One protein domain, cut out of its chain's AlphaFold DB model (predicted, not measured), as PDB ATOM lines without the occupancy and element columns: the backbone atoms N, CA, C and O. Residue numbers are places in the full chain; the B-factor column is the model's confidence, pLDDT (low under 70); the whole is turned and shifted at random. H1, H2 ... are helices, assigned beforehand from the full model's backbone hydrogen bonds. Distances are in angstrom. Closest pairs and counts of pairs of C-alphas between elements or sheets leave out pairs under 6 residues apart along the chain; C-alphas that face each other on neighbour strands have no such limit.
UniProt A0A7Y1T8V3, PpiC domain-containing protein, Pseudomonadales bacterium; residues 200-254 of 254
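This is residues 200 to 254 of the 254 residues of the protein "PpiC domain-containing protein" of Pseudomonadales bacterium (UniProt A0A7Y1T8V3). The leading stretch, residues 200 to 208, and the long helix H1 spread like a V from the turn at residues 209 to 212, and the short helix H2 folds back from the far end of H1 toward the leading stretch. The closing stretch, residues 241 to 254, loops back to bring the two ends of the printed part near each other. The 55 printed residues hold two named helices, H1 then H2, and no named strand; the class is all helix, with under half of the residues in them. The whole is compact, with a radius of gyration of the C-alphas of 11.0 A and spans of 29 by 26 by 16 A.

Start at C-alpha 200, (174.705, 89.181, 166.684). Find H1, residues 213 to 228, from C-alpha 213 at (181.972, 111.262, 166.968), 22.4 A long. H2, residues 233 to 240, ends at C-alpha 240, (168.140, 104.636, 163.891).

H1 and H2 form a helical hairpin with a tight link. They only just touch, with 3 pairs of C-alphas within 8 A, H1 with residues 223 to 227 alone; the closest C-alphas, of His 227 and Phe 233, are 6.2 A apart. They run opposite ways at a tilt of 36 degrees, only just steep. In both, every O i to N i+4 pair is within hydrogen-bond range.

Look at Gln 209 and Gly 230 for the two C-alphas farthest apart, 32.0 A; those of Leu 200 and Gly 254, the chain's last residue, are 6.3 A apart. The printed part has no cut, and no printed residue is under 70 in pLDDT.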
ATOM      1  N   LEU A 200     174.405  87.822 166.241       90.06
ATOM      2  CA  LEU A 200     174.705  89.181 166.684       90.06
ATOM      3  C   LEU A 200     173.773  90.175 166.001       90.06
ATOM      4  O   LEU A 200     173.364  89.982 164.860       90.06
ATOM      5  N   ALA A 201     173.469  91.266 166.699       92.75
ATOM      6  CA  ALA A 201     172.743  92.388 166.129       92.75
ATOM      7  C   ALA A 201     173.419  93.714 166.487       92.75
ATOM      8  O   ALA A 201     173.984  93.856 167.577       92.75
ATOM      9  N   HIS A 202     173.364  94.691 165.581       95.00
ATOM     10  CA  HIS A 202     173.972  96.008 165.778       95.00
ATOM     11  C   HIS A 202     173.102  97.172 165.291       95.00
ATOM     12  O   HIS A 202     172.180  97.008 164.498       95.00
ATOM     13  N   ILE A 203     173.423  98.371 165.779       94.56
ATOM     14  CA  ILE A 203     172.872  99.644 165.303       94.56
ATOM     15  C   ILE A 203     174.065 100.497 164.895       94.56
ATOM     16  O   ILE A 203     174.849 100.915 165.751       94.56
ATOM     17  N   LEU A 204     174.226 100.733 163.595       94.94
ATOM     18  CA  LEU A 204     175.345 101.500 163.061       94.94
ATOM     19  C   LEU A 204     175.045 103.001 163.138       94.94
ATOM     20  O   LEU A 204     173.985 103.455 162.720       94.94
ATOM     21  N   LEU A 205     175.999 103.782 163.640       93.75
ATOM     22  CA  LEU A 205     175.964 105.245 163.630       93.75
ATOM     23  C   LEU A 205     177.257 105.739 162.978       93.75
ATOM     24  O   LEU A 205     178.322 105.678 163.589       93.75
ATOM     25  N   GLU A 206     177.180 106.204 161.738       91.31
ATOM     26  CA  GLU A 206     178.338 106.656 160.974       91.31
ATOM     27  C   GLU A 206     178.839 108.021 161.457       91.31
ATOM     28  O   GLU A 206     178.077 108.886 161.897       91.31
ATOM     29  N   ILE A 207     180.145 108.236 161.342       94.06
ATOM     30  CA  ILE A 207     180.770 109.538 161.572       94.06
ATOM     31  C   ILE A 207     181.038 110.147 160.201       94.06
ATOM     32  O   ILE A 207     181.724 109.551 159.371       94.06
ATOM     33  N   ASN A 208     180.494 111.331 159.950       90.38
ATOM     34  CA  ASN A 208     180.608 112.007 158.662       90.38
ATOM     35  C   ASN A 208     180.601 113.534 158.849       90.38
ATOM     36  O   ASN A 208     180.587 114.041 159.966       90.38
ATOM     37  N   GLN A 209     180.611 114.298 157.753       86.44
ATOM     38  CA  GLN A 209     180.655 115.769 157.810       86.44
ATOM     39  C   GLN A 209     179.448 116.401 158.534       86.44
ATOM     40  O   GLN A 209     179.511 117.563 158.924       86.44
ATOM     41  N   GLN A 210     178.357 115.651 158.703       84.56
ATOM     42  CA  GLN A 210     177.109 116.085 159.334       84.56
ATOM     43  C   GLN A 210     176.937 115.527 160.756       84.56
ATOM     44  O   GLN A 210     176.065 115.997 161.486       84.56
ATOM     45  N   GLN A 211     177.744 114.538 161.153       87.50
ATOM     46  CA  GLN A 211     177.678 113.873 162.452       87.50
ATOM     47  C   GLN A 211     179.089 113.631 162.997       87.50
ATOM     48  O   GLN A 211     179.816 112.772 162.498       87.50
ATOM     49  N   SER A 212     179.467 114.365 164.046       93.31
ATOM     50  CA  SER A 212     180.735 114.143 164.751       93.31
ATOM     51  C   SER A 212     180.694 112.882 165.621       93.31
ATOM     52  O   SER A 212     179.623 112.374 165.960       93.31
ATOM     53  N   GLU A 213     181.865 112.396 166.039       93.00
ATOM     54  CA  GLU A 213     181.972 111.262 166.968       93.00
ATOM     55  C   GLU A 213     181.191 111.505 168.270       93.00
ATOM     56  O   GLU A 213     180.469 110.623 168.727       93.00
ATOM     57  N   ASP A 214     181.272 112.711 168.840       93.12
ATOM     58  CA  ASP A 214     180.549 113.052 170.070       93.12
ATOM     59  C   ASP A 214     179.028 113.023 169.871       93.12
ATOM     60  O   ASP A 214     178.296 112.535 170.733       93.12
ATOM     61  N   GLN A 215     178.544 113.474 168.709       91.12
ATOM     62  CA  GLN A 215     177.122 113.407 168.359       91.12
ATOM     63  C   GLN A 215     176.656 111.961 168.149       91.12
ATOM     64  O   GLN A 215     175.579 111.592 168.617       91.12
ATOM     65  N   ALA A 216     177.462 111.128 167.484       92.25
ATOM     66  CA  ALA A 216     177.179 109.705 167.318       92.25
ATOM     67  C   ALA A 216     177.168 108.973 168.672       92.25
ATOM     68  O   ALA A 216     176.267 108.183 168.950       92.25
ATOM     69  N   ARG A 217     178.124 109.281 169.558       93.62
ATOM     70  CA  ARG A 217     178.218 108.698 170.902       93.62
ATOM     71  C   ARG A 217     177.032 109.091 171.779       93.62
ATOM     72  O   ARG A 217     176.525 108.253 172.521       93.62
ATOM     73  N   GLU A 218     176.571 110.333 171.685       94.56
ATOM     74  CA  GLU A 218     175.383 110.777 172.413       94.56
ATOM     75  C   GLU A 218     174.115 110.080 171.897       94.56
ATOM     76  O   GLU A 218     173.339 109.551 172.693       94.56
ATOM     77  N   LYS A 219     173.954 109.948 170.574       91.31
ATOM     78  CA  LYS A 219     172.868 109.143 169.986       91.31
ATOM     79  C   LYS A 219     172.924 107.684 170.442       91.31
ATOM     80  O   LYS A 219     171.897 107.137 170.832       91.31
ATOM     81  N   ALA A 220     174.106 107.069 170.485       94.06
ATOM     82  CA  ALA A 220     174.267 105.706 170.992       94.06
ATOM     83  C   ALA A 220     173.809 105.577 172.456       94.06
ATOM     84  O   ALA A 220     173.117 104.625 172.810       94.06
ATOM     85  N   ARG A 221     174.140 106.554 173.313       95.19
ATOM     86  CA  ARG A 221     173.682 106.577 174.714       95.19
ATOM     87  C   ARG A 221     172.165 106.693 174.819       95.19
ATOM     88  O   ARG A 221     171.570 105.995 175.635       95.19
ATOM     89  N   GLN A 222     171.546 107.516 173.977       93.06
ATOM     90  CA  GLN A 222     170.088 107.646 173.917       93.06
ATOM     91  C   GLN A 222     169.419 106.342 173.470       93.06
ATOM     92  O   GLN A 222     168.434 105.929 174.074       93.06
ATOM     93  N   VAL A 223     169.981 105.656 172.471       93.88
ATOM     94  CA  VAL A 223     169.513 104.336 172.017       93.88
ATOM     95  C   VAL A 223     169.605 103.304 173.142       93.88
ATOM     96  O   VAL A 223     168.630 102.607 173.418       93.88
ATOM     97  N   ILE A 224     170.742 103.245 173.846       93.69
ATOM     98  CA  ILE A 224     170.936 102.348 174.995       93.69
ATOM     99  C   ILE A 224     169.909 102.638 176.091       93.69
ATOM    100  O   ILE A 224     169.352 101.705 176.668       93.69
ATOM    101  N   GLN A 225     169.653 103.914 176.383       94.94
ATOM    102  CA  GLN A 225     168.689 104.298 177.406       94.94
ATOM    103  C   GLN A 225     167.263 103.907 177.000       94.94
ATOM    104  O   GLN A 225     166.595 103.224 177.768       94.94
ATOM    105  N   ARG A 226     166.839 104.210 175.765       94.06
ATOM    106  CA  ARG A 226     165.531 103.788 175.228       94.06
ATOM    107  C   ARG A 226     165.346 102.273 175.285       94.06
ATOM    108  O   ARG A 226     164.270 101.804 175.643       94.06
ATOM    109  N   HIS A 227     166.390 101.509 174.961       93.81
ATOM    110  CA  HIS A 227     166.338 100.053 175.052       93.81
ATOM    111  C   HIS A 227     166.182  99.572 176.503       93.81
ATOM    112  O   HIS A 227     165.347  98.716 176.784       93.81
ATOM    113  N   ARG A 228     166.930 100.162 177.448       93.88
ATOM    114  CA  ARG A 228     166.796  99.867 178.889       93.88
ATOM    115  C   ARG A 228     165.427 100.238 179.450       93.88
ATOM    116  O   ARG A 228     164.942  99.548 180.340       93.88
ATOM    117  N   ASP A 229     164.812 101.279 178.904       94.69
ATOM    118  CA  ASP A 229     163.469 101.732 179.266       94.69
ATOM    119  C   ASP A 229     162.358 100.878 178.610       94.69
ATOM    120  O   ASP A 229     161.173 101.126 178.835       94.69
ATOM    121  N   GLY A 230     162.722  99.841 177.841       91.62
ATOM    122  CA  GLY A 230     161.816  98.801 177.342       91.62
ATOM    123  C   GLY A 230     161.554  98.810 175.834       91.62
ATOM    124  O   GLY A 230     160.767  97.989 175.365       91.62
ATOM    125  N   ALA A 231     162.184  99.698 175.058       92.56
ATOM    126  CA  ALA A 231     162.033  99.699 173.601       92.56
ATOM    127  C   ALA A 231     162.732  98.489 172.950       92.56
ATOM    128  O   ALA A 231     163.823  98.085 173.366       92.56
ATOM    129  N   SER A 232     162.132  97.925 171.895       95.56
ATOM    130  CA  SER A 232     162.709  96.791 171.164       95.56
ATOM    131  C   SER A 232     163.999  97.194 170.450       95.56
ATOM    132  O   SER A 232     164.046  98.206 169.752       95.56
ATOM    133  N   PHE A 233     165.047  96.375 170.578       94.19
ATOM    134  CA  PHE A 233     166.311  96.609 169.874       94.19
ATOM    135  C   PHE A 233     166.118  96.597 168.354       94.19
ATOM    136  O   PHE A 233     166.666  97.448 167.665       94.19
ATOM    137  N   ALA A 234     165.287  95.684 167.843       93.81
ATOM    138  CA  ALA A 234     165.009  95.573 166.416       93.81
ATOM    139  C   ALA A 234     164.275  96.810 165.870       93.81
ATOM    140  O   ALA A 234     164.565  97.269 164.771       93.81
ATOM    141  N   GLU A 235     163.361  97.387 166.656       94.12
ATOM    142  CA  GLU A 235     162.662  98.624 166.284       94.12
ATOM    143  C   GLU A 235     163.618  99.819 166.297       94.12
ATOM    144  O   GLU A 235     163.619 100.617 165.363       94.12
ATOM    145  N   LEU A 236     164.488  99.910 167.310       94.00
ATOM    146  CA  LEU A 236     165.530 100.936 167.376       94.00
ATOM    147  C   LEU A 236     166.544 100.795 166.233       94.00
ATOM    148  O   LEU A 236     167.008 101.802 165.705       94.00
ATOM    149  N   ALA A 237     166.874  99.569 165.828       94.12
ATOM    150  CA  ALA A 237     167.739  99.311 164.685       94.12
ATOM    151  C   ALA A 237     167.085  99.759 163.376       94.12
ATOM    152  O   ALA A 237     167.723 100.473 162.608       94.12
ATOM    153  N   ALA A 238     165.811  99.438 163.159       92.62
ATOM    154  CA  ALA A 238     165.071  99.888 161.983       92.62
ATOM    155  C   ALA A 238     164.883 101.414 161.935       92.62
ATOM    156  O   ALA A 238     164.873 102.001 160.855       92.62
ATOM    157  N   GLU A 239     164.739 102.059 163.095       92.25
ATOM    158  CA  GLU A 239     164.534 103.506 163.207       92.25
ATOM    159  C   GLU A 239     165.843 104.302 163.049       92.25
ATOM    160  O   GLU A 239     165.840 105.383 162.460       92.25
ATOM    161  N   ILE A 240     166.954 103.807 163.607       92.00
ATOM    162  CA  ILE A 240     168.140 104.636 163.891       92.00
ATOM    163  C   ILE A 240     169.410 104.115 163.206       92.00
ATOM    164  O   ILE A 240     170.326 104.906 162.966       92.00
ATOM    165  N   SER A 241     169.494 102.818 162.889       94.31
ATOM    166  CA  SER A 241     170.698 102.242 162.281       94.31
ATOM    167  C   SER A 241     170.922 102.799 160.880       94.31
ATOM    168  O   SER A 241     170.024 102.841 160.043       94.31
ATOM    169  N   GLN A 242     172.158 103.202 160.622       92.62
ATOM    170  CA  GLN A 242     172.628 103.708 159.337       92.62
ATOM    171  C   GLN A 242     173.229 102.593 158.472       92.62
ATOM    172  O   GLN A 242     173.789 102.878 157.422       92.62
ATOM    173  N   ASP A 243     173.105 101.330 158.894       91.12
ATOM    174  CA  ASP A 243     173.439 100.166 158.075       91.12
ATOM    175  C   ASP A 243     172.205  99.719 157.272       91.12
ATOM    176  O   ASP A 243     171.341  99.026 157.817       91.12
ATOM    177  N   PRO A 244     172.098 100.071 155.977       86.75
ATOM    178  CA  PRO A 244     170.926  99.742 155.172       86.75
ATOM    179  C   PRO A 244     170.756  98.235 154.940       86.75
ATOM    180  O   PRO A 244     169.666  97.813 154.564       86.75
ATOM    181  N   GLY A 245     171.811  97.433 155.133       86.94
ATOM    182  CA  GLY A 245     171.764  95.986 154.938       86.94
ATOM    183  C   GLY A 245     171.118  95.232 156.097       86.94
ATOM    184  O   GLY A 245     170.568  94.160 155.877       86.94
ATOM    185  N   THR A 246     171.154  95.791 157.311       91.56
ATOM    186  CA  THR A 246     170.693  95.097 158.528       91.56
ATOM    187  C   THR A 246     169.622  95.869 159.295       91.56
ATOM    188  O   THR A 246     168.850  95.255 160.028       91.56
ATOM    189  N   ALA A 247     169.506  97.192 159.112       90.12
ATOM    190  CA  ALA A 247     168.551  98.040 159.833       90.12
ATOM    191  C   ALA A 247     167.113  97.509 159.744       90.12
ATOM    192  O   ALA A 247     166.442  97.351 160.763       90.12
ATOM    193  N   THR A 248     166.650  97.158 158.540       89.38
ATOM    194  CA  THR A 248     165.287  96.649 158.313       89.38
ATOM    195  C   THR A 248     165.059  95.236 158.850       89.38
ATOM    196  O   THR A 248     163.912  94.827 159.002       89.38
ATOM    197  N   GLU A 249     166.131  94.506 159.159       90.25
ATOM    198  CA  GLU A 249     166.108  93.167 159.761       90.25
ATOM    199  C   GLU A 249     166.429  93.213 161.265       90.25
ATOM    200  O   GLU A 249     166.867  92.233 161.862       90.25
ATOM    201  N   GLY A 250     166.227  94.368 161.906       89.25
ATOM    202  CA  GLY A 250     166.454  94.527 163.342       89.25
ATOM    203  C   GLY A 250     167.930  94.561 163.747       89.25
ATOM    204  O   GLY A 250     168.247  94.366 164.920       89.25
ATOM    205  N   GLY A 251     168.824  94.815 162.789       89.44
ATOM    206  CA  GLY A 251     170.268  94.889 162.983       89.44
ATOM    207  C   GLY A 251     170.989  93.545 162.909       89.44
ATOM    208  O   GLY A 251     172.162  93.505 163.269       89.44
ATOM    209  N   LEU A 252     170.318  92.464 162.499       92.19
ATOM    210  CA  LEU A 252     170.847  91.097 162.526       92.19
ATOM    211  C   LEU A 252     172.048  90.914 161.577       92.19
ATOM    212  O   LEU A 252     171.993  91.298 160.414       92.19
ATOM    213  N   LEU A 253     173.123  90.298 162.075       84.50
ATOM    214  CA  LEU A 253     174.368  90.026 161.340       84.50
ATOM    215  C   LEU A 253     174.553  88.543 160.971       84.50
ATOM    216  O   LEU A 253     175.561  88.188 160.353       84.50
ATOM    217  N   GLY A 254     173.569  87.707 161.312       76.88
ATOM    218  CA  GLY A 254     173.626  86.246 161.210       76.88
ATOM    219  C   GLY A 254     174.186  85.573 162.452       76.88
ATOM    220  O   GLY A 254     174.729  86.286 163.327       76.88
TER     221      GLY A 254